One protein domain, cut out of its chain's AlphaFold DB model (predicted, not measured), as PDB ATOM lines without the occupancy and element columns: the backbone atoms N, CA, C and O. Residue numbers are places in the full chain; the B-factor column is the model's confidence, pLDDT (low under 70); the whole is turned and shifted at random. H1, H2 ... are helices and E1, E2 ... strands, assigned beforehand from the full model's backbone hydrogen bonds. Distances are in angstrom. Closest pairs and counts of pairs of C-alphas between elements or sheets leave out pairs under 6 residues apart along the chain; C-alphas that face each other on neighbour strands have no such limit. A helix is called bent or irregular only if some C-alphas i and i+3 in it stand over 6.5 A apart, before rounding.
ATOM      1  N   THR A   3      10.738  13.971  38.412       71.38
ATOM      2  CA  THR A   3       9.849  14.787  37.578       71.38
ATOM      3  C   THR A   3       9.665  14.078  36.237       71.38
ATOM      4  O   THR A   3      10.645  13.709  35.577       71.38
ATOM      5  N   ARG A   4       8.420  13.857  35.820       79.94
ATOM      6  CA  ARG A   4       8.069  13.136  34.589       79.94
ATOM      7  C   ARG A   4       7.151  13.996  33.732       79.94
ATOM      8  O   ARG A   4       6.233  14.613  34.245       79.94
ATOM      9  N   PHE A   5       7.400  14.025  32.431       77.44
ATOM     10  CA  PHE A   5       6.484  14.625  31.462       77.44
ATOM     11  C   PHE A   5       5.548  13.509  31.008       77.44
ATOM     12  O   PHE A   5       6.031  12.425  30.681       77.44
ATOM     13  N   LEU A   6       4.238  13.726  31.124       71.25
ATOM     14  CA  LEU A   6       3.245  12.658  30.979       71.25
ATOM     15  C   LEU A   6       2.731  12.502  29.550       71.25
ATOM     16  O   LEU A   6       2.434  11.381  29.156       71.25
ATOM     17  N   ASP A   7       2.687  13.591  28.785       68.19
ATOM     18  CA  ASP A   7       2.335  13.563  27.369       68.19
ATOM     19  C   ASP A   7       3.563  13.873  26.517       68.19
ATOM     20  O   ASP A   7       4.302  14.827  26.783       68.19
ATOM     21  N   SER A   8       3.750  13.094  25.450       51.81
ATOM     22  CA  SER A   8       4.792  13.295  24.432       51.81
ATOM     23  C   SER A   8       4.696  14.655  23.724       51.81
ATOM     24  O   SER A   8       5.641  15.060  23.055       51.81
ATOM     25  N   ALA A   9       3.583  15.372  23.911       48.47
ATOM     26  CA  ALA A   9       3.317  16.716  23.415       48.47
ATOM     27  C   ALA A   9       2.974  17.691  24.566       48.47
ATOM     28  O   ALA A   9       1.923  18.314  24.560       48.47
ATOM     29  N   PHE A  10       3.834  17.800  25.585       58.47
ATOM     30  CA  PHE A  10       3.894  18.912  26.562       58.47
ATOM     31  C   PHE A  10       2.614  19.298  27.345       58.47
ATOM     32  O   PHE A  10       2.639  20.293  28.066       58.47
ATOM     33  N   GLY A  11       1.520  18.535  27.272       83.50
ATOM     34  CA  GLY A  11       0.245  18.895  27.905       83.50
ATOM     35  C   GLY A  11       0.246  18.786  29.429       83.50
ATOM     36  O   GLY A  11      -0.526  19.478  30.095       83.50
ATOM     37  N   ALA A  12       1.125  17.951  29.999       91.31
ATOM     38  CA  ALA A  12       1.207  17.777  31.443       91.31
ATOM     39  C   ALA A  12       2.586  17.354  31.973       91.31
ATOM     40  O   ALA A  12       3.333  16.593  31.349       91.31
ATOM     41  N   VAL A  13       2.870  17.791  33.200       91.62
ATOM     42  CA  VAL A  13       4.022  17.403  34.015       91.62
ATOM     43  C   VAL A  13       3.539  16.781  35.318       91.62
ATOM     44  O   VAL A  13       2.702  17.347  36.010       91.62
ATOM     45  N   ALA A  14       4.118  15.642  35.686       91.31
ATOM     46  CA  ALA A  14       4.019  15.056  37.012       91.31
ATOM     47  C   ALA A  14       5.281  15.344  37.828       91.31
ATOM     48  O   ALA A  14       6.408  15.053  37.410       91.31
ATOM     49  N   ILE A  15       5.083  15.845  39.038       88.56
ATOM     50  CA  ILE A  15       6.096  15.891  40.083       88.56
ATOM     51  C   ILE A  15       5.789  14.763  41.060       88.56
ATOM     52  O   ILE A  15       4.668  14.662  41.549       88.56
ATOM     53  N   ILE A  16       6.790  13.926  41.337       86.12
ATOM     54  CA  ILE A  16       6.727  12.916  42.397       86.12
ATOM     55  C   ILE A  16       7.493  13.474  43.597       86.12
ATOM     56  O   ILE A  16       8.731  13.496  43.554       86.12
ATOM     57  N   PRO A  17       6.797  13.939  44.646       78.00
ATOM     58  CA  PRO A  17       7.435  14.374  45.878       78.00
ATOM     59  C   PRO A  17       8.190  13.189  46.494       78.00
ATOM     60  O   PRO A  17       7.659  12.076  46.529       78.00
ATOM     61  N   PRO A  18       9.442  13.345  46.956       70.19
ATOM     62  CA  PRO A  18      10.058  12.282  47.731       70.19
ATOM     63  C   PRO A  18       9.310  12.117  49.052       70.19
ATOM     64  O   PRO A  18       8.707  13.050  49.576       70.19
ATOM     65  N   ASN A  19       9.452  10.940  49.651       67.06
ATOM     66  CA  ASN A  19       8.907  10.650  50.973       67.06
ATOM     67  C   ASN A  19       9.369  11.649  52.059       67.06
ATOM     68  O   ASN A  19       8.667  11.834  53.038       67.06
ATOM     69  N   THR A  20      10.507  12.333  51.893       60.03
ATOM     70  CA  THR A  20      10.957  13.393  52.820       60.03
ATOM     71  C   THR A  20      10.139  14.687  52.750       60.03
ATOM     72  O   THR A  20      10.264  15.504  53.656       60.03
ATOM     73  N   GLU A  21       9.338  14.877  51.696       60.34
ATOM     74  CA  GLU A  21       8.380  15.988  51.546       60.34
ATOM     75  C   GLU A  21       6.959  15.602  51.954       60.34
ATOM     76  O   GLU A  21       6.077  16.459  51.969       60.34
ATOM     77  N   ALA A  22       6.704  14.321  52.241       61.56
ATOM     78  CA  ALA A  22       5.422  13.926  52.806       61.56
ATOM     79  C   ALA A  22       5.228  14.642  54.150       61.56
ATOM     80  O   ALA A  22       6.212  15.036  54.791       61.56
ATOM     81  N   ILE A  23       3.977  14.754  54.612       59.72
ATOM     82  CA  ILE A  23       3.692  15.131  56.006       59.72
ATOM     83  C   ILE A  23       4.670  14.361  56.908       59.72
ATOM     84  O   ILE A  23       4.832  13.160  56.710       59.72
ATOM     85  N   VAL A  24       5.339  15.034  57.856       55.34
ATOM     86  CA  VAL A  24       6.401  14.461  58.722       55.34
ATOM     87  C   VAL A  24       6.012  13.090  59.280       55.34
ATOM     88  O   VAL A  24       6.808  12.160  59.319       55.34
ATOM     89  N   SER A  25       4.747  12.952  59.641       49.19
ATOM     90  CA  SER A  25       4.153  11.764  60.225       49.19
ATOM     91  C   SER A  25       3.713  10.682  59.218       49.19
ATOM     92  O   SER A  25       3.407   9.555  59.598       49.19
ATOM     93  N   CYS A  26       3.728  10.994  57.923       49.62
ATOM     94  CA  CYS A  26       3.652  10.047  56.813       49.62
ATOM     95  C   CYS A  26       5.042   9.615  56.306       49.62
ATOM     96  O   CYS A  26       5.131   8.834  55.360       49.62
ATOM     97  N   GLN A  27       6.138  10.110  56.894       56.38
ATOM     98  CA  GLN A  27       7.486   9.780  56.433       56.38
ATOM     99  C   GLN A  27       7.942   8.433  56.995       56.38
ATOM    100  O   GLN A  27       8.248   8.297  58.173       56.38
ATOM    101  N   ARG A  28       8.126   7.446  56.115       52.34
ATOM    102  CA  ARG A  28       8.612   6.095  56.468       52.34
ATOM    103  C   ARG A  28       9.953   6.027  57.240       52.34
ATOM    104  O   ARG A  28      10.170   5.079  57.985       52.34
ATOM    105  N   PHE A  29      10.869   6.979  57.026       51.41
ATOM    106  CA  PHE A  29      12.228   6.999  57.613       51.41
ATOM    107  C   PHE A  29      12.675   8.413  58.044       51.41
ATOM    108  O   PHE A  29      13.868   8.698  58.178       51.41
ATOM    109  N   GLY A  30      11.722   9.336  58.176       47.59
ATOM    110  CA  GLY A  30      11.983  10.750  58.407       47.59
ATOM    111  C   GLY A  30      12.059  11.099  59.886       47.59
ATOM    112  O   GLY A  30      11.107  11.625  60.438       47.59
ATOM    113  N   ASN A  31      13.205  10.873  60.530       43.97
ATOM    114  CA  ASN A  31      13.395  11.259  61.941       43.97
ATOM    115  C   ASN A  31      13.940  12.689  62.104       43.97
ATOM    116  O   ASN A  31      14.343  13.084  63.196       43.97
ATOM    117  N   LYS A  32      14.039  13.456  61.012       49.19
ATOM    118  CA  LYS A  32      14.542  14.831  61.044       49.19
ATOM    119  C   LYS A  32      13.385  15.779  60.760       49.19
ATOM    120  O   LYS A  32      12.868  15.721  59.646       49.19
ATOM    121  N   PRO A  33      13.020  16.675  61.695       47.66
ATOM    122  CA  PRO A  33      12.095  17.750  61.385       47.66
ATOM    123  C   PRO A  33      12.745  18.602  60.298       47.66
ATOM    124  O   PRO A  33      13.767  19.256  60.514       47.66
ATOM    125  N   ARG A  34      12.212  18.518  59.085       51.53
ATOM    126  CA  ARG A  34      12.623  19.361  57.971       51.53
ATOM    127  C   ARG A  34      11.365  19.945  57.373       51.53
ATOM    128  O   ARG A  34      10.528  19.217  56.856       51.53
ATOM    129  N   THR A  35      11.264  21.262  57.416       48.16
ATOM    130  CA  THR A  35      10.330  21.987  56.566       48.16
ATOM    131  C   THR A  35      10.999  22.084  55.213       48.16
ATOM    132  O   THR A  35      11.764  23.014  54.952       48.16
ATOM    133  N   VAL A  36      10.826  21.069  54.376       52.38
ATOM    134  CA  VAL A  36      11.296  21.211  53.012       52.38
ATOM    135  C   VAL A  36      10.216  21.967  52.245       52.38
ATOM    136  O   VAL A  36       9.031  21.643  52.241       52.38
ATOM    137  N   CYS A  37      10.627  23.120  51.730       60.41
ATOM    138  CA  CYS A  37       9.724  24.105  51.153       60.41
ATOM    139  C   CYS A  37       9.633  23.974  49.626       60.41
ATOM    140  O   CYS A  37       9.246  24.949  48.985       60.41
ATOM    141  N   GLY A  38      10.057  22.853  49.030       73.56
ATOM    142  CA  GLY A  38      10.120  22.702  47.578       73.56
ATOM    143  C   GLY A  38      10.471  21.296  47.091       73.56
ATOM    144  O   GLY A  38      11.217  20.556  47.719       73.56
ATOM    145  N   TYR A  39       9.971  20.963  45.908       83.88
ATOM    146  CA  TYR A  39      10.043  19.648  45.288       83.88
ATOM    147  C   TYR A  39      11.243  19.564  44.342       83.88
ATOM    148  O   TYR A  39      11.360  20.352  43.405       83.88
ATOM    149  N   TYR A  40      12.153  18.620  44.576       81.75
ATOM    150  CA  TYR A  40      13.375  18.491  43.780       81.75
ATOM    151  C   TYR A  40      13.081  18.094  42.324       81.75
ATOM    152  O   TYR A  40      12.429  17.082  42.064       81.75
ATOM    153  N   VAL A  41      13.616  18.852  41.362       83.50
ATOM    154  CA  VAL A  41      13.259  18.713  39.934       83.50
ATOM    155  C   VAL A  41      14.230  17.862  39.113       83.50
ATOM    156  O   VAL A  41      14.090  17.756  37.898       83.50
ATOM    157  N   SER A  42      15.208  17.217  39.760       81.12
ATOM    158  CA  SER A  42      16.076  16.179  39.165       81.12
ATOM    159  C   SER A  42      16.725  16.569  37.826       81.12
ATOM    160  O   SER A  42      16.681  15.807  36.864       81.12
ATOM    161  N   GLY A  43      17.291  17.779  37.747       81.75
ATOM    162  CA  GLY A  43      17.965  18.279  36.540       81.75
ATOM    163  C   GLY A  43      17.029  18.702  35.402       81.75
ATOM    164  O   GLY A  43      17.504  19.054  34.331       81.75
ATOM    165  N   LYS A  44      15.706  18.709  35.617       88.00
ATOM    166  CA  LYS A  44      14.710  19.112  34.608       88.00
ATOM    167  C   LYS A  44      14.297  20.580  34.699       88.00
ATOM    168  O   LYS A  44      13.223  20.948  34.230       88.00
ATOM    169  N   SER A  45      15.129  21.418  35.307       90.25
ATOM    170  CA  SER A  45      14.832  22.829  35.568       90.25
ATOM    171  C   SER A  45      14.512  23.596  34.284       90.25
ATOM    172  O   SER A  45      13.481  24.253  34.214       90.25
ATOM    173  N   GLU A  46      15.325  23.432  33.236       90.75
ATOM    174  CA  GLU A  46      15.099  24.080  31.937       90.75
ATOM    175  C   GLU A  46      13.806  23.597  31.261       90.75
ATOM    176  O   GLU A  46      13.041  24.392  30.718       90.75
ATOM    177  N   SER A  47      13.513  22.296  31.331       90.75
ATOM    178  CA  SER A  47      12.267  21.745  30.785       90.75
ATOM    179  C   SER A  47      11.038  22.279  31.523       90.75
ATOM    180  O   SER A  47      10.017  22.530  30.891       90.75
ATOM    181  N   LEU A  48      11.127  22.472  32.843       90.62
ATOM    182  CA  LEU A  48      10.057  23.091  33.626       90.62
ATOM    183  C   LEU A  48       9.901  24.573  33.301       90.62
ATOM    184  O   LEU A  48       8.773  25.015  33.129       90.62
ATOM    185  N   LEU A  49      11.002  25.319  33.168       91.19
ATOM    186  CA  LEU A  49      10.958  26.717  32.735       91.19
ATOM    187  C   LEU A  49      10.225  26.846  31.399       91.19
ATOM    188  O   LEU A  49       9.301  27.642  31.291       91.19
ATOM    189  N   LYS A  50      10.560  26.007  30.412       91.06
ATOM    190  CA  LYS A  50       9.864  25.983  29.115       91.06
ATOM    191  C   LYS A  50       8.397  25.575  29.248       91.06
ATOM    192  O   LYS A  50       7.537  26.198  28.636       91.06
ATOM    193  N   PHE A  51       8.102  24.547  30.047       91.69
ATOM    194  CA  PHE A  51       6.729  24.088  30.266       91.69
ATOM    195  C   PHE A  51       5.847  25.181  30.867       91.69
ATOM    196  O   PHE A  51       4.747  25.383  30.368       91.69
ATOM    197  N   PHE A  52       6.346  25.881  31.890       90.38
ATOM    198  CA  PHE A  52       5.638  26.954  32.582       90.38
ATOM    199  C   PHE A  52       5.683  28.299  31.854       90.38
ATOM    200  O   PHE A  52       5.211  29.290  32.411       90.38
ATOM    201  N   ASP A  53       6.240  28.352  30.641       89.69
ATOM    202  CA  ASP A  53       6.468  29.595  29.900       89.69
ATOM    203  C   ASP A  53       7.161  30.648  30.783       89.69
ATOM    204  O   ASP A  53       6.659  31.741  31.027       89.69
ATOM    205  N   TYR A  54       8.267  30.231  31.404       88.19
ATOM    206  CA  TYR A  54       9.034  30.992  32.393       88.19
ATOM    207  C   TYR A  54       8.206  31.491  33.589       88.19
ATOM    208  O   TYR A  54       8.536  32.502  34.200       88.19
ATOM    209  N   PHE A  55       7.156  30.748  33.955       85.44
ATOM    210  CA  PHE A  55       6.211  31.073  35.029       85.44
ATOM    211  C   PHE A  55       5.356  32.325  34.769       85.44
ATOM    212  O   PHE A  55       4.824  32.910  35.709       85.44
ATOM    213  N   HIS A  56       5.168  32.719  33.504       84.19
ATOM    214  CA  HIS A  56       4.290  33.838  33.142       84.19
ATOM    215  C   HIS A  56       2.792  33.482  33.190       84.19
ATOM    216  O   HIS A  56       1.948  34.377  33.247       84.19
ATOM    217  N   GLY A  57       2.434  32.192  33.163       82.12
ATOM    218  CA  GLY A  57       1.035  31.758  33.194       82.12
ATOM    219  C   GLY A  57       0.445  31.622  34.600       82.12
ATOM    220  O   GLY A  57       1.147  31.483  35.603       82.12
ATOM    221  N   LYS A  58      -0.889  31.616  34.672       92.88
ATOM    222  CA  LYS A  58      -1.624  31.485  35.937       92.88
ATOM    223  C   LYS A  58      -1.664  30.025  36.373       92.88
ATOM    224  O   LYS A  58      -2.089  29.175  35.601       92.88
ATOM    225  N   CYS A  59      -1.300  29.737  37.618       95.75
ATOM    226  CA  CYS A  59      -1.443  28.399  38.189       95.75
ATOM    227  C   CYS A  59      -2.666  28.339  39.114       95.75
ATOM    228  O   CYS A  59      -2.837  29.203  39.976       95.75
ATOM    229  N   ILE A  60      -3.513  27.326  38.948       96.75
ATOM    230  CA  ILE A  60      -4.752  27.144  39.714       96.75
ATOM    231  C   ILE A  60      -4.753  25.740  40.302       96.75
ATOM    232  O   ILE A  60      -4.632  24.776  39.557       96.75
ATOM    233  N   ILE A  61      -4.890  25.625  41.619       97.06
ATOM    234  CA  ILE A  61      -5.115  24.346  42.287       97.06
ATOM    235  C   ILE A  61      -6.596  23.995  42.202       97.06
ATOM    236  O   ILE A  61      -7.442  24.807  42.565       97.06
ATOM    237  N   ASP A  62      -6.874  22.771  41.764       96.12
ATOM    238  CA  ASP A  62      -8.192  22.144  41.764       96.12
ATOM    239  C   ASP A  62      -8.208  21.035  42.821       96.12
ATOM    240  O   ASP A  62      -7.819  19.876  42.607       96.12
ATOM    241  N   LEU A  63      -8.570  21.441  44.036       93.56
ATOM    242  CA  LEU A  63      -8.673  20.539  45.171       93.56
ATOM    243  C   LEU A  63      -9.869  19.570  45.052       93.56
ATOM    244  O   LEU A  63      -9.669  18.400  45.385       93.56
ATOM    245  N   PRO A  64     -11.053  19.965  44.535       94.00
ATOM    246  CA  PRO A  64     -12.149  19.034  44.251       94.00
ATOM    247  C   PRO A  64     -11.726  17.860  43.361       94.00
ATOM    248  O   PRO A  64     -11.941  16.700  43.724       94.00
ATOM    249  N   LEU A  65     -11.046  18.139  42.243       93.94
ATOM    250  CA  LEU A  65     -10.519  17.109  41.350       93.94
ATOM    251  C   LEU A  65      -9.487  16.219  42.050       93.94
ATOM    252  O   LEU A  65      -9.481  15.002  41.888       93.94
ATOM    253  N   SER A  66      -8.621  16.820  42.866       94.38
ATOM    254  CA  SER A  66      -7.637  16.074  43.654       94.38
ATOM    255  C   SER A  66      -8.312  15.067  44.592       94.38
ATOM    256  O   SER A  66      -7.874  13.922  44.699       94.38
ATOM    257  N   ILE A  67      -9.401  15.472  45.249       91.50
ATOM    258  CA  ILE A  67     -10.161  14.616  46.164       91.50
ATOM    259  C   ILE A  67     -10.865  13.502  45.395       91.50
ATOM    260  O   ILE A  67     -10.780  12.352  45.819       91.50
ATOM    261  N   SER A  68     -11.529  13.813  44.279       90.81
ATOM    262  CA  SER A  68     -12.264  12.810  43.498       90.81
ATOM    263  C   SER A  68     -11.344  11.733  42.921       90.81
ATOM    264  O   SER A  68     -11.700  10.560  42.919       90.81
ATOM    265  N   LEU A  69     -10.128  12.101  42.506       91.31
ATOM    266  CA  LEU A  69      -9.132  11.148  42.009       91.31
ATOM    267  C   LEU A  69      -8.464  10.333  43.123       91.31
ATOM    268  O   LEU A  69      -8.019   9.212  42.879       91.31
ATOM    269  N   CYS A  70      -8.341  10.888  44.331       89.56
ATOM    270  CA  CYS A  70      -7.628  10.234  45.429       89.56
ATOM    271  C   CYS A  70      -8.549   9.506  46.420       89.56
ATOM    272  O   CYS A  70      -8.038   8.729  47.221       89.56
ATOM    273  N   SER A  71      -9.865   9.739  46.412       87.06
ATOM    274  CA  SER A  71     -10.774   9.305  47.486       87.06
ATOM    275  C   SER A  71     -10.682   7.815  47.786       87.06
ATOM    276  O   SER A  71     -10.494   7.428  48.942       87.06
ATOM    277  N   ASP A  72     -10.776   6.994  46.746       86.06
ATOM    278  CA  ASP A  72     -10.857   5.541  46.872       86.06
ATOM    279  C   ASP A  72      -9.496   4.967  47.258       86.06
ATOM    280  O   ASP A  72      -9.388   4.136  48.160       86.06
ATOM    281  N   PHE A  73      -8.434   5.494  46.645       88.12
ATOM    282  CA  PHE A  73      -7.056   5.165  46.990       88.12
ATOM    283  C   PHE A  73      -6.765   5.450  48.467       88.12
ATOM    284  O   PHE A  73      -6.261   4.582  49.182       88.12
ATOM    285  N   LEU A  74      -7.109   6.650  48.942       85.88
ATOM    286  CA  LEU A  74      -6.868   7.057  50.323       85.88
ATOM    287  C   LEU A  74      -7.691   6.207  51.292       85.88
ATOM    288  O   LEU A  74      -7.146   5.757  52.297       85.88
ATOM    289  N   ALA A  75      -8.957   5.919  50.976       84.50
ATOM    290  CA  ALA A  75      -9.808   5.065  51.804       84.50
ATOM    291  C   ALA A  75      -9.219   3.655  51.981       84.50
ATOM    292  O   ALA A  75      -9.092   3.172  53.109       84.50
ATOM    293  N   VAL A  76      -8.790   3.016  50.888       84.06
ATOM    294  CA  VAL A  76      -8.184   1.676  50.931       84.06
ATOM    295  C   VAL A  76      -6.833   1.698  51.655       84.06
ATOM    296  O   VAL A  76      -6.551   0.793  52.445       84.06
ATOM    297  N   LEU A  77      -6.019   2.741  51.448       82.19
ATOM    298  CA  LEU A  77      -4.743   2.930  52.145       82.19
ATOM    299  C   LEU A  77      -4.945   3.056  53.663       82.19
ATOM    300  O   LEU A  77      -4.262   2.377  54.430       82.19
ATOM    301  N   ILE A  78      -5.898   3.887  54.098       80.06
ATOM    302  CA  ILE A  78      -6.247   4.075  55.514       80.06
ATOM    303  C   ILE A  78      -6.700   2.750  56.134       80.06
ATOM    304  O   ILE A  78      -6.258   2.395  57.226       80.06
ATOM    305  N   GLN A  79      -7.554   1.999  55.440       82.25
ATOM    306  CA  GLN A  79      -8.120   0.763  55.973       82.25
ATOM    307  C   GLN A  79      -7.080  -0.360  56.115       82.25
ATOM    308  O   GLN A  79      -7.089  -1.077  57.112       82.25
ATOM    309  N   ASN A  80      -6.182  -0.521  55.137       79.12
ATOM    310  CA  ASN A  80      -5.347  -1.729  55.017       79.12
ATOM    311  C   ASN A  80      -3.865  -1.499  55.345       79.12
ATOM    312  O   ASN A  80      -3.126  -2.435  55.672       79.12
ATOM    313  N   CYS A  81      -3.414  -0.252  55.244       73.62
ATOM    314  CA  CYS A  81      -2.001   0.110  55.253       73.62
ATOM    315  C   CYS A  81      -1.684   1.217  56.267       73.62
ATOM    316  O   CYS A  81      -0.606   1.811  56.218       73.62
ATOM    317  N   SER A  82      -2.586   1.464  57.223       69.06
ATOM    318  CA  SER A  82      -2.420   2.499  58.246       69.06
ATOM    319  C   SER A  82      -1.187   2.339  59.114       69.06
ATOM    320  O   SER A  82      -0.570   3.333  59.492       69.06
ATOM    321  N   SER A  83      -0.757   1.099  59.339       67.44
ATOM    322  CA  SER A  83       0.474   0.780  60.061       67.44
ATOM    323  C   SER A  83       1.752   1.307  59.393       67.44
ATOM    324  O   SER A  83       2.773   1.426  60.063       67.44
ATOM    325  N   PHE A  84       1.714   1.664  58.104       67.00
ATOM    326  CA  PHE A  84       2.850   2.273  57.403       67.00
ATOM    327  C   PHE A  84       2.889   3.808  57.503       67.00
ATOM    328  O   PHE A  84       3.922   4.395  57.192       67.00
ATOM    329  N   TYR A  85       1.796   4.445  57.948       64.31
ATOM    330  CA  TYR A  85       1.605   5.905  57.958       64.31
ATOM    331  C   TYR A  85       0.959   6.411  59.271       64.31
ATOM    332  O   TYR A  85       0.208   7.387  59.261       64.31
ATOM    333  N   ILE A  86       1.235   5.729  60.391       55.44
ATOM    334  CA  ILE A  86       0.471   5.788  61.658       55.44
ATOM    335  C   ILE A  86       0.182   7.216  62.141       55.44
ATOM    336  O   ILE A  86      -0.969   7.534  62.437       55.44
ATOM    337  N   ASP A  87       1.183   8.093  62.175       52.66
ATOM    338  CA  ASP A  87       1.019   9.420  62.775       52.66
ATOM    339  C   ASP A  87       0.372  10.437  61.807       52.66
ATOM    340  O   ASP A  87      -0.159  11.467  62.225       52.66
ATOM    341  N   GLY A  88       0.445  10.200  60.492       58.00
ATOM    342  CA  GLY A  88       0.003  11.156  59.467       58.00
ATOM    343  C   GLY A  88      -1.413  10.930  58.966       58.00
ATOM    344  O   GLY A  88      -2.055  11.859  58.469       58.00
ATOM    345  N   LEU A  89      -1.954   9.736  59.201       65.00
ATOM    346  CA  LEU A  89      -3.335   9.427  58.861       65.00
ATOM    347  C   LEU A  89      -4.355  10.237  59.656       65.00
ATOM    348  O   LEU A  89      -5.427  10.513  59.132       65.00
ATOM    349  N   ARG A  90      -4.046  10.673  60.883       66.88
ATOM    350  CA  ARG A  90      -4.988  11.496  61.654       66.88
ATOM    351  C   ARG A  90      -5.193  12.869  61.012       66.88
ATOM    352  O   ARG A  90      -6.330  13.263  60.779       66.88
ATOM    353  N   SER A  91      -4.107  13.575  60.698       69.81
ATOM    354  CA  SER A  91      -4.169  14.882  60.029       69.81
ATOM    355  C   SER A  91      -4.759  14.777  58.623       69.81
ATOM    356  O   SER A  91      -5.537  15.641  58.225       69.81
ATOM    357  N   LEU A  92      -4.442  13.696  57.904       77.94
ATOM    358  CA  LEU A  92      -5.043  13.385  56.612       77.94
ATOM    359  C   LEU A  92      -6.555  13.143  56.725       77.94
ATOM    360  O   LEU A  92      -7.310  13.728  55.958       77.94
ATOM    361  N   ASN A  93      -7.007  12.334  57.687       77.56
ATOM    362  CA  ASN A  93      -8.429  12.050  57.901       77.56
ATOM    363  C   ASN A  93      -9.201  13.324  58.241       77.56
ATOM    364  O   ASN A  93     -10.205  13.607  57.601       77.56
ATOM    365  N   CYS A  94      -8.689  14.143  59.165       77.56
ATOM    366  CA  CYS A  94      -9.309  15.428  59.486       77.56
ATOM    367  C   CYS A  94      -9.384  16.354  58.262       77.56
ATOM    368  O   CYS A  94     -10.397  17.018  58.060       77.56
ATOM    369  N   ALA A  95      -8.336  16.387  57.431       81.69
ATOM    370  CA  ALA A  95      -8.342  17.164  56.197       81.69
ATOM    371  C   ALA A  95      -9.370  16.634  55.186       81.69
ATOM    372  O   ALA A  95     -10.111  17.419  54.602       81.69
ATOM    373  N   LEU A  96      -9.448  15.315  55.001       84.50
ATOM    374  CA  LEU A  96     -10.403  14.680  54.096       84.50
ATOM    375  C   LEU A  96     -11.849  14.888  54.543       84.50
ATOM    376  O   LEU A  96     -12.691  15.185  53.703       84.50
ATOM    377  N   ASP A  97     -12.138  14.750  55.835       85.25
ATOM    378  CA  ASP A  97     -13.483  14.952  56.375       85.25
ATOM    379  C   ASP A  97     -13.926  16.406  56.216       85.25
ATOM    380  O   ASP A  97     -15.028  16.662  55.730       85.25
ATOM    381  N   PHE A  98     -13.043  17.359  56.537       86.00
ATOM    382  CA  PHE A  98     -13.300  18.782  56.319       86.00
ATOM    383  C   PHE A  98     -13.599  19.075  54.843       86.00
ATOM    384  O   PHE A  98     -14.655  19.612  54.521       86.00
ATOM    385  N   LEU A  99     -12.726  18.643  53.931       86.50
ATOM    386  CA  LEU A  99     -12.892  18.897  52.499       86.50
ATOM    387  C   LEU A  99     -14.138  18.217  51.909       86.50
ATOM    388  O   LEU A  99     -14.828  18.806  51.079       86.50
ATOM    389  N   LYS A 100     -14.463  16.993  52.343       84.75
ATOM    390  CA  LYS A 100     -15.695  16.298  51.933       84.75
ATOM    391  C   LYS A 100     -16.945  17.032  52.411       84.75
ATOM    392  O   LYS A 100     -17.950  17.010  51.702       84.75
ATOM    393  N   ASN A 101     -16.905  17.650  53.589       85.94
ATOM    394  CA  ASN A 101     -18.015  18.454  54.089       85.94
ATOM    395  C   ASN A 101     -18.154  19.760  53.294       85.94
ATOM    396  O   ASN A 101     -19.247  20.039  52.808       85.94
ATOM    397  N   GLU A 102     -17.056  20.480  53.042       86.06
ATOM    398  CA  GLU A 102     -17.070  21.704  52.218       86.06
ATOM    399  C   GLU A 102     -17.630  21.447  50.802       86.06
ATOM    400  O   GLU A 102     -18.444  22.224  50.295       86.06
ATOM    401  N   LEU A 103     -17.277  20.311  50.183       86.06
ATOM    402  CA  LEU A 103     -17.825  19.900  48.883       86.06
ATOM    403  C   LEU A 103     -19.337  19.626  48.925       86.06
ATOM    404  O   LEU A 103     -20.050  19.963  47.981       86.06
ATOM    405  N   LYS A 104     -19.853  19.034  50.010       83.38
ATOM    406  CA  LYS A 104     -21.296  18.777  50.176       83.38
ATOM    407  C   LYS A 104     -22.096  20.063  50.384       83.38
ATOM    408  O   LYS A 104     -23.239  20.146  49.939       83.38
ATOM    409  N   GLU A 105     -21.504  21.062  51.035       79.88
ATOM    410  CA  GLU A 105     -22.149  22.337  51.374       79.88
ATOM    411  C   GLU A 105     -22.169  23.363  50.219       79.88
ATOM    412  O   GLU A 105     -22.675  24.470  50.392       79.88
ATOM    413  N   ARG A 106     -21.738  22.969  49.007       64.81
ATOM    414  CA  ARG A 106     -21.738  23.752  47.747       64.81
ATOM    415  C   ARG A 106     -20.643  24.821  47.597       64.81
ATOM    416  O   ARG A 106     -20.754  25.666  46.712       64.81
ATOM    417  N   LYS A 107     -19.555  24.765  48.367       77.19
ATOM    418  CA  LYS A 107     -18.431  25.726  48.274       77.19
ATOM    419  C   LYS A 107     -17.293  25.266  47.356       77.19
ATOM    420  O   LYS A 107     -16.127  25.572  47.583       77.19
ATOM    421  N   GLU A 108     -17.609  24.524  46.297       81.69
ATOM    422  CA  GLU A 108     -16.599  23.948  45.394       81.69
ATOM    423  C   GLU A 108     -15.661  25.010  44.793       81.69
ATOM    424  O   GLU A 108     -14.462  24.777  44.664       81.69
ATOM    425  N   GLN A 109     -16.186  26.205  44.507       84.44
ATOM    426  CA  GLN A 109     -15.403  27.317  43.964       84.44
ATOM    427  C   GLN A 109     -14.313  27.809  44.924       84.44
ATOM    428  O   GLN A 109     -13.234  28.167  44.467       84.44
ATOM    429  N   ASP A 110     -14.549  27.767  46.237       86.88
ATOM    430  CA  ASP A 110     -13.565  28.198  47.240       86.88
ATOM    431  C   ASP A 110     -12.378  27.223  47.329       86.88
ATOM    432  O   ASP A 110     -11.269  27.589  47.729       86.88
ATOM    433  N   LEU A 111     -12.600  25.973  46.908       90.62
ATOM    434  CA  LEU A 111     -11.594  24.917  46.845       90.62
ATOM    435  C   LEU A 111     -10.786  24.946  45.533       90.62
ATOM    436  O   LEU A 111      -9.821  24.190  45.391       90.62
ATOM    437  N   ILE A 112     -11.138  25.840  44.603       94.62
ATOM    438  CA  ILE A 112     -10.382  26.125  43.384       94.62
ATOM    439  C   ILE A 112      -9.702  27.484  43.551       94.62
ATOM    440  O   ILE A 112     -10.340  28.532  43.526       94.62
ATOM    441  N   PHE A 113      -8.381  27.494  43.712       95.19
ATOM    442  CA  PHE A 113      -7.672  28.713  44.101       95.19
ATOM    443  C   PHE A 113      -6.338  28.888  43.385       95.19
ATOM    444  O   PHE A 113      -5.677  27.937  42.974       95.19
ATOM    445  N   GLN A 114      -5.922  30.144  43.233       96.19
ATOM    446  CA  GLN A 114      -4.651  30.473  42.601       96.19
ATOM    447  C   GLN A 114      -3.469  30.044  43.477       96.19
ATOM    448  O   GLN A 114      -3.489  30.166  44.705       96.19
ATOM    449  N   CYS A 115      -2.408  29.584  42.825       95.00
ATOM    450  CA  CYS A 115      -1.125  29.332  43.455       95.00
ATOM    451  C   CYS A 115       0.011  30.000  42.676       95.00
ATOM    452  O   CYS A 115      -0.114  30.347  41.500       95.00
ATOM    453  N   PHE A 116       1.130  30.175  43.361       92.50
ATOM    454  CA  PHE A 116       2.386  30.657  42.824       92.50
ATOM    455  C   PHE A 116       3.334  29.480  42.702       92.50
ATOM    456  O   PHE A 116       3.557  28.748  43.672       92.50
ATOM    457  N   VAL A 117       3.901  29.309  41.516       92.06
ATOM    458  CA  VAL A 117       4.839  28.233  41.220       92.06
ATOM    459  C   VAL A 117       6.126  28.867  40.731       92.06
ATOM    460  O   VAL A 117       6.089  29.740  39.872       92.06
ATOM    461  N   TYR A 118       7.255  28.467  41.303       91.19
ATOM    462  CA  TYR A 118       8.555  29.017  40.927       91.19
ATOM    463  C   TYR A 118       9.684  28.048  41.254       91.19
ATOM    464  O   TYR A 118       9.585  27.232  42.172       91.19
ATOM    465  N   LEU A 119      10.790  28.145  40.521       89.19
ATOM    466  CA  LEU A 119      12.034  27.493  40.914       89.19
ATOM    467  C   LEU A 119      12.772  28.353  41.943       89.19
ATOM    468  O   LEU A 119      12.792  29.576  41.853       89.19
ATOM    469  N   THR A 120      13.420  27.715  42.917       87.38
ATOM    470  CA  THR A 120      14.385  28.402  43.795       87.38
ATOM    471  C   THR A 120      15.541  28.993  42.990       87.38
ATOM    472  O   THR A 120      15.826  28.490  41.908       87.38
ATOM    473  N   GLU A 121      16.302  29.927  43.565       85.00
ATOM    474  CA  GLU A 121      17.507  30.510  42.943       85.00
ATOM    475  C   GLU A 121      18.503  29.454  42.440       85.00
ATOM    476  O   GLU A 121      19.023  29.550  41.334       85.00
ATOM    477  N   THR A 122      18.705  28.376  43.207       85.88
ATOM    478  CA  THR A 122      19.570  27.247  42.803       85.88
ATOM    479  C   THR A 122      19.020  26.425  41.632       85.88
ATOM    480  O   THR A 122      19.677  25.495  41.173       85.88
ATOM    481  N   GLN A 123      17.779  26.690  41.219       87.56
ATOM    482  CA  GLN A 123      16.978  25.955  40.240       87.56
ATOM    483  C   GLN A 123      16.791  24.460  40.535       87.56
ATOM    484  O   GLN A 123      16.274  23.722  39.701       87.56
ATOM    485  N   LYS A 124      17.163  23.988  41.731       85.00
ATOM    486  CA  LYS A 124      17.065  22.572  42.117       85.00
ATOM    487  C   LYS A 124      15.675  22.168  42.604       85.00
ATOM    488  O   LYS A 124      15.346  20.985  42.550       85.00
ATOM    489  N   TYR A 125      14.877  23.123  43.076       86.25
ATOM    490  CA  TYR A 125      13.590  22.861  43.715       86.25
ATOM    491  C   TYR A 125      12.483  23.720  43.109       86.25
ATOM    492  O   TYR A 125      12.668  24.922  42.931       86.25
ATOM    493  N   LEU A 126      11.333  23.101  42.849       88.62
ATOM    494  CA  LEU A 126      10.072  23.744  42.491       88.62
ATOM    495  C   LEU A 126       9.279  24.025  43.764       88.62
ATOM    496  O   LEU A 126       8.984  23.108  44.524       88.62
ATOM    497  N   LYS A 127       8.912  25.273  44.006       89.50
ATOM    498  CA  LYS A 127       8.034  25.655  45.107       89.50
ATOM    499  C   LYS A 127       6.631  25.899  44.580       89.50
ATOM    500  O   LYS A 127       6.464  26.461  43.504       89.50
ATOM    501  N   ILE A 128       5.646  25.484  45.368       90.75
ATOM    502  CA  ILE A 128       4.238  25.831  45.184       90.75
ATOM    503  C   ILE A 128       3.827  26.578  46.449       90.75
ATOM    504  O   ILE A 128       4.098  26.098  47.555       90.75
ATOM    505  N   ASN A 129       3.207  27.742  46.298       90.19
ATOM    506  CA  ASN A 129       2.663  28.515  47.406       90.19
ATOM    507  C   ASN A 129       1.271  29.059  47.081       90.19
ATOM    508  O   ASN A 129       0.918  29.176  45.914       90.19
ATOM    509  N   SER A 130       0.483  29.401  48.090       92.69
ATOM    510  CA  SER A 130      -0.807  30.066  47.911       92.69
ATOM    511  C   SER A 130      -1.201  30.767  49.204       92.69
ATOM    512  O   SER A 130      -0.885  30.273  50.286       92.69
ATOM    513  N   ASP A 131      -1.921  31.877  49.069       92.75
ATOM    514  CA  ASP A 131      -2.503  32.617  50.191       92.75
ATOM    515  C   ASP A 131      -3.882  32.063  50.599       92.75
ATOM    516  O   ASP A 131      -4.493  32.532  51.557       92.75
ATOM    517  N   SER A 132      -4.387  31.048  49.886       92.69
ATOM    518  CA  SER A 132      -5.649  30.386  50.216       92.69
ATOM    519  C   SER A 132      -5.571  29.661  51.561       92.69
ATOM    520  O   SER A 132      -4.660  28.861  51.803       92.69
ATOM    521  N   GLY A 133      -6.599  29.840  52.394       90.81
ATOM    522  CA  GLY A 133      -6.781  29.079  53.635       90.81
ATOM    523  C   GLY A 133      -6.913  27.563  53.418       90.81
ATOM    524  O   GLY A 133      -6.678  26.793  54.347       90.81
ATOM    525  N   TYR A 134      -7.212  27.120  52.191       91.12
ATOM    526  CA  TYR A 134      -7.309  25.701  51.829       91.12
ATOM    527  C   TYR A 134      -5.968  25.074  51.425       91.12
ATOM    528  O   TYR A 134      -5.841  23.851  51.333       91.12
ATOM    529  N   PHE A 135      -4.930  25.884  51.216       90.12
ATOM    530  CA  PHE A 135      -3.628  25.395  50.774       90.12
ATOM    531  C   PHE A 135      -2.939  24.414  51.747       90.12
ATOM    532  O   PHE A 135      -2.337  23.442  51.278       90.12
ATOM    533  N   PRO A 136      -3.042  24.568  53.084       86.50
ATOM    534  CA  PRO A 136      -2.558  23.555  54.021       86.50
ATOM    535  C   PRO A 136      -3.218  22.184  53.818       86.50
ATOM    536  O   PRO A 136      -2.544  21.160  53.914       86.50
ATOM    537  N   PHE A 137      -4.508  22.147  53.472       87.44
ATOM    538  CA  PHE A 137      -5.222  20.898  53.208       87.44
ATOM    539  C   PHE A 137      -4.739  20.242  51.917       87.44
ATOM    540  O   PHE A 137      -4.493  19.039  51.912       87.44
ATOM    541  N   PHE A 138      -4.498  21.028  50.862       88.50
ATOM    542  CA  PHE A 138      -3.842  20.534  49.646       88.50
ATOM    543  C   PHE A 138      -2.480  19.893  49.958       88.50
ATOM    544  O   PHE A 138      -2.212  18.781  49.510       88.50
ATOM    545  N   LYS A 139      -1.637  20.541  50.778       84.88
ATOM    546  CA  LYS A 139      -0.344  19.962  51.191       84.88
ATOM    547  C   LYS A 139      -0.502  18.674  51.993       84.88
ATOM    548  O   LYS A 139       0.294  17.759  51.816       84.88
ATOM    549  N   ASN A 140      -1.528  18.581  52.836       82.94
ATOM    550  CA  ASN A 140      -1.776  17.378  53.630       82.94
ATOM    551  C   ASN A 140      -2.155  16.158  52.776       82.94
ATOM    552  O   ASN A 140      -1.948  15.025  53.198       82.94
ATOM    553  N   LEU A 141      -2.676  16.363  51.566       84.50
ATOM    554  CA  LEU A 141      -2.950  15.267  50.636       84.50
ATOM    555  C   LEU A 141      -1.682  14.745  49.936       84.50
ATOM    556  O   LEU A 141      -1.724  13.703  49.286       84.50
ATOM    557  N   ILE A 142      -0.541  15.431  50.065       84.44
ATOM    558  CA  ILE A 142       0.722  15.026  49.444       84.44
ATOM    559  C   ILE A 142       1.412  13.970  50.317       84.44
ATOM    560  O   ILE A 142       2.223  14.266  51.195       84.44
ATOM    561  N   LEU A 143       1.110  12.701  50.045       79.19
ATOM    562  CA  LEU A 143       1.674  11.547  50.756       79.19
ATOM    563  C   LEU A 143       2.985  11.049  50.128       79.19
ATOM    564  O   LEU A 143       3.162   9.857  49.877       79.19
ATOM    565  N   GLY A 144       3.903  11.976  49.846       77.94
ATOM    566  CA  GLY A 144       5.216  11.648  49.291       77.94
ATOM    567  C   GLY A 144       5.118  10.933  47.945       77.94
ATOM    568  O   GLY A 144       4.486  11.418  47.016       77.94
ATOM    569  N   ASP A 145       5.740   9.760  47.846       76.81
ATOM    570  CA  ASP A 145       5.883   9.012  46.599       76.81
ATOM    571  C   ASP A 145       4.641   8.202  46.194       76.81
ATOM    572  O   ASP A 145       4.667   7.553  45.142       76.81
ATOM    573  N   LEU A 146       3.570   8.255  46.993       81.81
ATOM    574  CA  LEU A 146       2.266   7.658  46.693       81.81
ATOM    575  C   LEU A 146       1.358   8.564  45.859       81.81
ATOM    576  O   LEU A 146       0.498   8.060  45.137       81.81
ATOM    577  N   ILE A 147       1.535   9.880  45.968       86.75
ATOM    578  CA  ILE A 147       0.686  10.887  45.332       86.75
ATOM    579  C   ILE A 147       1.550  11.743  44.413       86.75
ATOM    580  O   ILE A 147       2.622  12.207  44.790       86.75
ATOM    581  N   GLU A 148       1.079  11.966  43.194       90.12
ATOM    582  CA  GLU A 148       1.744  12.845  42.238       90.12
ATOM    583  C   GLU A 148       1.058  14.201  42.197       90.12
ATOM    584  O   GLU A 148      -0.171  14.279  42.230       90.12
ATOM    585  N   ILE A 149       1.854  15.258  42.047       92.62
ATOM    586  CA  ILE A 149       1.353  16.590  41.720       92.62
ATOM    587  C   ILE A 149       1.373  16.724  40.205       92.62
ATOM    588  O   ILE A 149       2.436  16.631  39.585       92.62
ATOM    589  N   ILE A 150       0.211  16.942  39.609       94.25
ATOM    590  CA  ILE A 150       0.047  17.101  38.172       94.25
ATOM    591  C   ILE A 150      -0.134  18.571  37.853       94.25
ATOM    592  O   ILE A 150      -0.988  19.232  38.427       94.25
ATOM    593  N   PHE A 151       0.651  19.052  36.901       94.69
ATOM    594  CA  PHE A 151       0.456  20.326  36.234       94.69
ATOM    595  C   PHE A 151      -0.018  20.035  34.822       94.69
ATOM    596  O   PHE A 151       0.730  19.441  34.047       94.69
ATOM    597  N   LYS A 152      -1.236  20.441  34.481       94.06
ATOM    598  CA  LYS A 152      -1.798  20.318  33.137       94.06
ATOM    599  C   LYS A 152      -1.957  21.705  32.532       94.06
ATOM    600  O   LYS A 152      -2.591  22.568  33.132       94.06
ATOM    601  N   ARG A 153      -1.382  21.920  31.352       92.06
ATOM    602  CA  ARG A 153      -1.500  23.185  30.629       92.06
ATOM    603  C   ARG A 153      -2.821  23.220  29.858       92.06
ATOM    604  O   ARG A 153      -3.130  22.293  29.114       92.06
ATOM    605  N   ILE A 154      -3.576  24.294  30.049       90.25
ATOM    606  CA  ILE A 154      -4.804  24.636  29.330       90.25
ATOM    607  C   ILE A 154      -4.612  26.084  28.870       90.25
ATOM    608  O   ILE A 154      -4.733  27.018  29.660       90.25
ATOM    609  N   ASP A 155      -4.204  26.258  27.614       86.44
ATOM    610  CA  ASP A 155      -3.787  27.545  27.046       86.44
ATOM    611  C   ASP A 155      -2.660  28.229  27.853       86.44
ATOM    612  O   ASP A 155      -1.515  27.758  27.862       86.44
ATOM    613  N   SER A 156      -2.973  29.345  28.520       86.62
ATOM    614  CA  SER A 156      -2.077  30.130  29.382       86.62
ATOM    615  C   SER A 156      -2.253  29.834  30.879       86.62
ATOM    616  O   SER A 156      -1.610  30.466  31.725       86.62
ATOM    617  N   VAL A 157      -3.116  28.873  31.219       92.38
ATOM    618  CA  VAL A 157      -3.420  28.460  32.589       92.38
ATOM    619  C   VAL A 157      -2.843  27.071  32.853       92.38
ATOM    620  O   VAL A 157      -2.947  26.159  32.036       92.38
ATOM    621  N   TYR A 158      -2.251  26.891  34.026       95.06
ATOM    622  CA  TYR A 158      -1.777  25.607  34.524       95.06
ATOM    623  C   TYR A 158      -2.716  25.128  35.625       95.06
ATOM    624  O   TYR A 158      -2.744  25.687  36.722       95.06
ATOM    625  N   LEU A 159      -3.482  24.084  35.328       95.56
ATOM    626  CA  LEU A 159      -4.294  23.388  36.313       95.56
ATOM    627  C   LEU A 159      -3.399  22.462  37.139       95.56
ATOM    628  O   LEU A 159      -2.651  21.656  36.581       95.56
ATOM    629  N   VAL A 160      -3.483  22.571  38.458       96.44
ATOM    630  CA  VAL A 160      -2.694  21.813  39.424       96.44
ATOM    631  C   VAL A 160      -3.626  20.905  40.210       96.44
ATOM    632  O   VAL A 160      -4.539  21.383  40.874       96.44
ATOM    633  N   TYR A 161      -3.399  19.600  40.164       95.81
ATOM    634  CA  TYR A 161      -4.206  18.637  40.916       95.81
ATOM    635  C   TYR A 161      -3.373  17.436  41.350       95.81
ATOM    636  O   TYR A 161      -2.282  17.192  40.832       95.81
ATOM    637  N   LEU A 162      -3.879  16.690  42.324       94.06
ATOM    638  CA  LEU A 162      -3.244  15.484  42.837       94.06
ATOM    639  C   LEU A 162      -3.895  14.240  42.250       94.06
ATOM    640  O   LEU A 162      -5.094  14.216  41.972       94.06
ATOM    641  N   ARG A 163      -3.105  13.181  42.100       92.00
ATOM    642  CA  ARG A 163      -3.628  11.848  41.802       92.00
ATOM    643  C   ARG A 163      -2.773  10.758  42.447       92.00
ATOM    644  O   ARG A 163      -1.581  10.989  42.679       92.00
ATOM    645  N   PRO A 164      -3.323   9.555  42.655       90.06
ATOM    646  CA  PRO A 164      -2.524   8.395  43.014       90.06
ATOM    647  C   PRO A 164      -1.459   8.103  41.957       90.06
ATOM    648  O   PRO A 164      -1.714   8.149  40.754       90.06
ATOM    649  N   ARG A 165      -0.249   7.767  42.403       85.31
ATOM    650  CA  ARG A 165       0.792   7.218  41.525       85.31
ATOM    651  C   ARG A 165       0.501   5.762  41.160       85.31
ATOM    652  O   ARG A 165       0.921   5.291  40.104       85.31
ATOM    653  N   ILE A 166      -0.178   5.050  42.058       77.00
ATOM    654  CA  ILE A 166      -0.593   3.660  41.892       77.00
ATOM    655  C   ILE A 166      -2.086   3.662  41.576       77.00
ATOM    656  O   ILE A 166      -2.895   3.995  42.438       77.00
ATOM    657  N   ASN A 167      -2.443   3.270  40.356       69.88
ATOM    658  CA  ASN A 167      -3.848   3.152  39.954       69.88
ATOM    659  C   ASN A 167      -4.458   1.792  40.321       69.88
ATOM    660  O   ASN A 167      -5.673   1.636  40.294       69.88
ATOM    661  N   ASP A 168      -3.627   0.799  40.645       72.62
ATOM    662  CA  ASP A 168      -4.087  -0.539  40.997       72.62
ATOM    663  C   ASP A 168      -4.342  -0.648  42.506       72.62
ATOM    664  O   ASP A 168      -3.421  -0.823  43.312       72.62
ATOM    665  N   LEU A 169      -5.620  -0.553  42.881       74.88
ATOM    666  CA  LEU A 169      -6.068  -0.692  44.266       74.88
ATOM    667  C   LEU A 169      -5.732  -2.073  44.857       74.88
ATOM    668  O   LEU A 169      -5.629  -2.198  46.077       74.88
ATOM    669  N   SER A 170      -5.511  -3.106  44.033       72.88
ATOM    670  CA  SER A 170      -5.160  -4.449  44.517       72.88
ATOM    671  C   SER A 170      -3.789  -4.493  45.202       72.88
ATOM    672  O   SER A 170      -3.555  -5.302  46.102       72.88
ATOM    673  N   ILE A 171      -2.890  -3.576  44.835       72.50
ATOM    674  CA  ILE A 171      -1.569  -3.455  45.455       72.50
ATOM    675  C   ILE A 171      -1.698  -2.924  46.885       72.50
ATOM    676  O   ILE A 171      -0.973  -3.374  47.768       72.50
ATOM    677  N   ILE A 172      -2.624  -1.991  47.125       73.31
ATOM    678  CA  ILE A 172      -2.827  -1.349  48.435       73.31
ATOM    679  C   ILE A 172      -3.869  -2.057  49.312       73.31
ATOM    680  O   ILE A 172      -3.937  -1.788  50.510       73.31
ATOM    681  N   SER A 173      -4.661  -2.975  48.751       75.75
ATOM    682  CA  SER A 173      -5.632  -3.779  49.505       75.75
ATOM    683  C   SER A 173      -4.982  -4.917  50.300       75.75
ATOM    684  O   SER A 173      -5.596  -5.462  51.212       75.75
ATOM    685  N   SER A 174      -3.723  -5.257  50.004       78.19
ATOM    686  CA  SER A 174      -2.939  -6.247  50.743       78.19
ATOM    687  C   SER A 174      -1.710  -5.601  51.368       78.19
ATOM    688  O   SER A 174      -0.809  -5.150  50.666       78.19
ATOM    689  N   ASN A 175      -1.617  -5.641  52.702       74.62
ATOM    690  CA  ASN A 175      -0.462  -5.127  53.447       74.62
ATOM    691  C   ASN A 175       0.869  -5.712  52.927       74.62
ATOM    692  O   ASN A 175       1.863  -5.002  52.785       74.62
ATOM    693  N   SER A 176       0.875  -7.004  52.576       78.56
ATOM    694  CA  SER A 176       2.054  -7.698  52.039       78.56
ATOM    695  C   SER A 176       2.427  -7.248  50.620       78.56
ATOM    696  O   SER A 176       3.605  -6.994  50.355       78.56
ATOM    697  N   ALA A 177       1.441  -7.096  49.727       76.25
ATOM    698  CA  ALA A 177       1.655  -6.618  48.362       76.25
ATOM    699  C   ALA A 177       2.117  -5.157  48.369       76.25
ATOM    700  O   ALA A 177       3.092  -4.812  47.701       76.25
ATOM    701  N   PHE A 178       1.500  -4.334  49.215       76.38
ATOM    702  CA  PHE A 178       1.878  -2.944  49.400       76.38
ATOM    703  C   PHE A 178       3.299  -2.818  49.950       76.38
ATOM    704  O   PHE A 178       4.117  -2.081  49.403       76.38
ATOM    705  N   LYS A 179       3.654  -3.613  50.967       73.94
ATOM    706  CA  LYS A 179       5.021  -3.674  51.506       73.94
ATOM    707  C   LYS A 179       6.043  -4.080  50.444       73.94
ATOM    708  O   LYS A 179       7.144  -3.528  50.419       73.94
ATOM    709  N   LYS A 180       5.701  -5.033  49.571       78.38
ATOM    710  CA  LYS A 180       6.552  -5.448  48.449       78.38
ATOM    711  C   LYS A 180       6.733  -4.308  47.444       78.38
ATOM    712  O   LYS A 180       7.874  -3.937  47.173       78.38
ATOM    713  N   TRP A 181       5.639  -3.698  46.988       75.94
ATOM    714  CA  TRP A 181       5.667  -2.552  46.075       75.94
ATOM    715  C   TRP A 181       6.509  -1.399  46.632       75.94
ATOM    716  O   TRP A 181       7.370  -0.863  45.928       75.94
ATOM    717  N   LEU A 182       6.327  -1.075  47.918       71.38
ATOM    718  CA  LEU A 182       7.112  -0.069  48.629       71.38
ATOM    719  C   LEU A 182       8.609  -0.395  48.581       71.38
ATOM    720  O   LEU A 182       9.432   0.491  48.395       71.38
ATOM    721  N   ASN A 183       9.010  -1.651  48.760       70.94
ATOM    722  CA  ASN A 183      10.429  -2.015  48.728       70.94
ATOM    723  C   ASN A 183      11.039  -1.912  47.320       70.94
ATOM    724  O   ASN A 183      12.191  -1.497  47.192       70.94
ATOM    725  N   GLU A 184      10.273  -2.255  46.285       70.56
ATOM    726  CA  GLU A 184      10.713  -2.251  44.883       70.56
ATOM    727  C   GLU A 184      10.806  -0.839  44.288       70.56
ATOM    728  O   GLU A 184      11.680  -0.566  43.466       70.56
ATOM    729  N   ASN A 185       9.934   0.074  44.725       62.72
ATOM    730  CA  ASN A 185       9.811   1.412  44.140       62.72
ATOM    731  C   ASN A 185      10.523   2.518  44.935       62.72
ATOM    732  O   ASN A 185      10.621   3.640  44.437       62.72
ATOM    733  N   ILE A 186      11.041   2.206  46.132       58.41
ATOM    734  CA  ILE A 186      11.707   3.173  47.028       58.41
ATOM    735  C   ILE A 186      13.234   2.998  47.055       58.41
ATOM    736  O   ILE A 186      13.951   3.964  47.308       58.41
ATOM    737  N   ARG A 187      13.778   1.808  46.749       47.78
ATOM    738  CA  ARG A 187      15.235   1.597  46.610       47.78
ATOM    739  C   ARG A 187      15.742   2.036  45.225       47.78
ATOM    740  O   ARG A 187      16.214   1.194  44.466       47.78
TER     741      ARG A 187
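This is residues 3 to 187 of the 188 residues of an uncharacterized protein of Firmicutes bacterium (UniProt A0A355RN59). A strongly twisted six-stranded sheet, curled like part of a barrel, has a group of helices gathered round the long, kinked H2 beside it. H2 continues from E2 at the sheet's level, H3 folds back along it, and H6 and H7 sit at its far end; short H1 and H5 lie on opposite faces of the sheet. The printed part has 185 residues with seven named helices and six named strands, in the order E1 H1 E2 H2 H3 H4 E3 E4 H5 E5 E6 H6 H7; the mixed sheet runs E1 E5 E6 E2 E3 E4, and the class is mixed, helices and strands. It is compact, with a radius of gyration of the C-alphas of 16.2 A and spans of 44 by 43 by 34 A.

E1, residues 12 to 15, is an edge strand antiparallel to E5, residues 147 to 154, with N 13 and O 151 2.8 A apart. H1, residues 45 to 51, has a height over the sheet of 8.0 A. E2, residues 58 to 62, is parallel to E6, residues 157 to 164 (N 160 and O 60, 2.7 A), and antiparallel to E3, residues 112 to 119 (N 61 and O 113, 2.8 A). E1, H1 and E2 form a split strand-helix-strand unit, its strands running the same way with E5 and E6 between them, and its crossover is right-handed. H2, residues 63 to 84, is the hub; it has a kink of 68 degrees near residue 78 and is irregular, C-alphas 80 and 83 being 8.1 A apart. H3, residues 89 to 104, forms a helical hairpin with H2 at a shallow tilt of 31 degrees, opposite ways; their closest C-alphas, Ile 78 and Leu 89, are 7.0 A apart. H4, residues 108 to 111, only grazes the sheet. E3 and E4, residues 125 to 129, are a hairpin (N 127 and O 118, 2.8 A). H5, residues 135 to 140, touches H3 (closest C-alphas Ala 95 and Phe 137, 5.7 A). E5 and E6 are a hairpin (N 150 and O 161, 2.8 A). H6, residues 169 to 172, touches residues 73 to 81 of H2 alone; H7, residues 175 to 186, touches H6 only at the corner. Every O i to N i+4 pair is within hydrogen-bond range in H1, H3, H5 and H7, and 13 of 18 in H2; H4 and H6 are too short for one.

E1 begins at C-alpha 12 (1.207, 17.777, 31.443). H2 measures 24.8 A, H3 22.0 A, E3 and E6 22.6 A each and E5 21.8 A. H7 ends at C-alpha 186 (11.707, 3.173, 47.028).

The C-alphas farthest apart, His 56 and Ser 176, are 45.7 A apart. The printed part has no cut, and E1 to H1 is a long link of 29 residues. Mean pLDDT of the printed part is 80.0, with 38 residues under 70, among them 19 to 37 and 82 to 91.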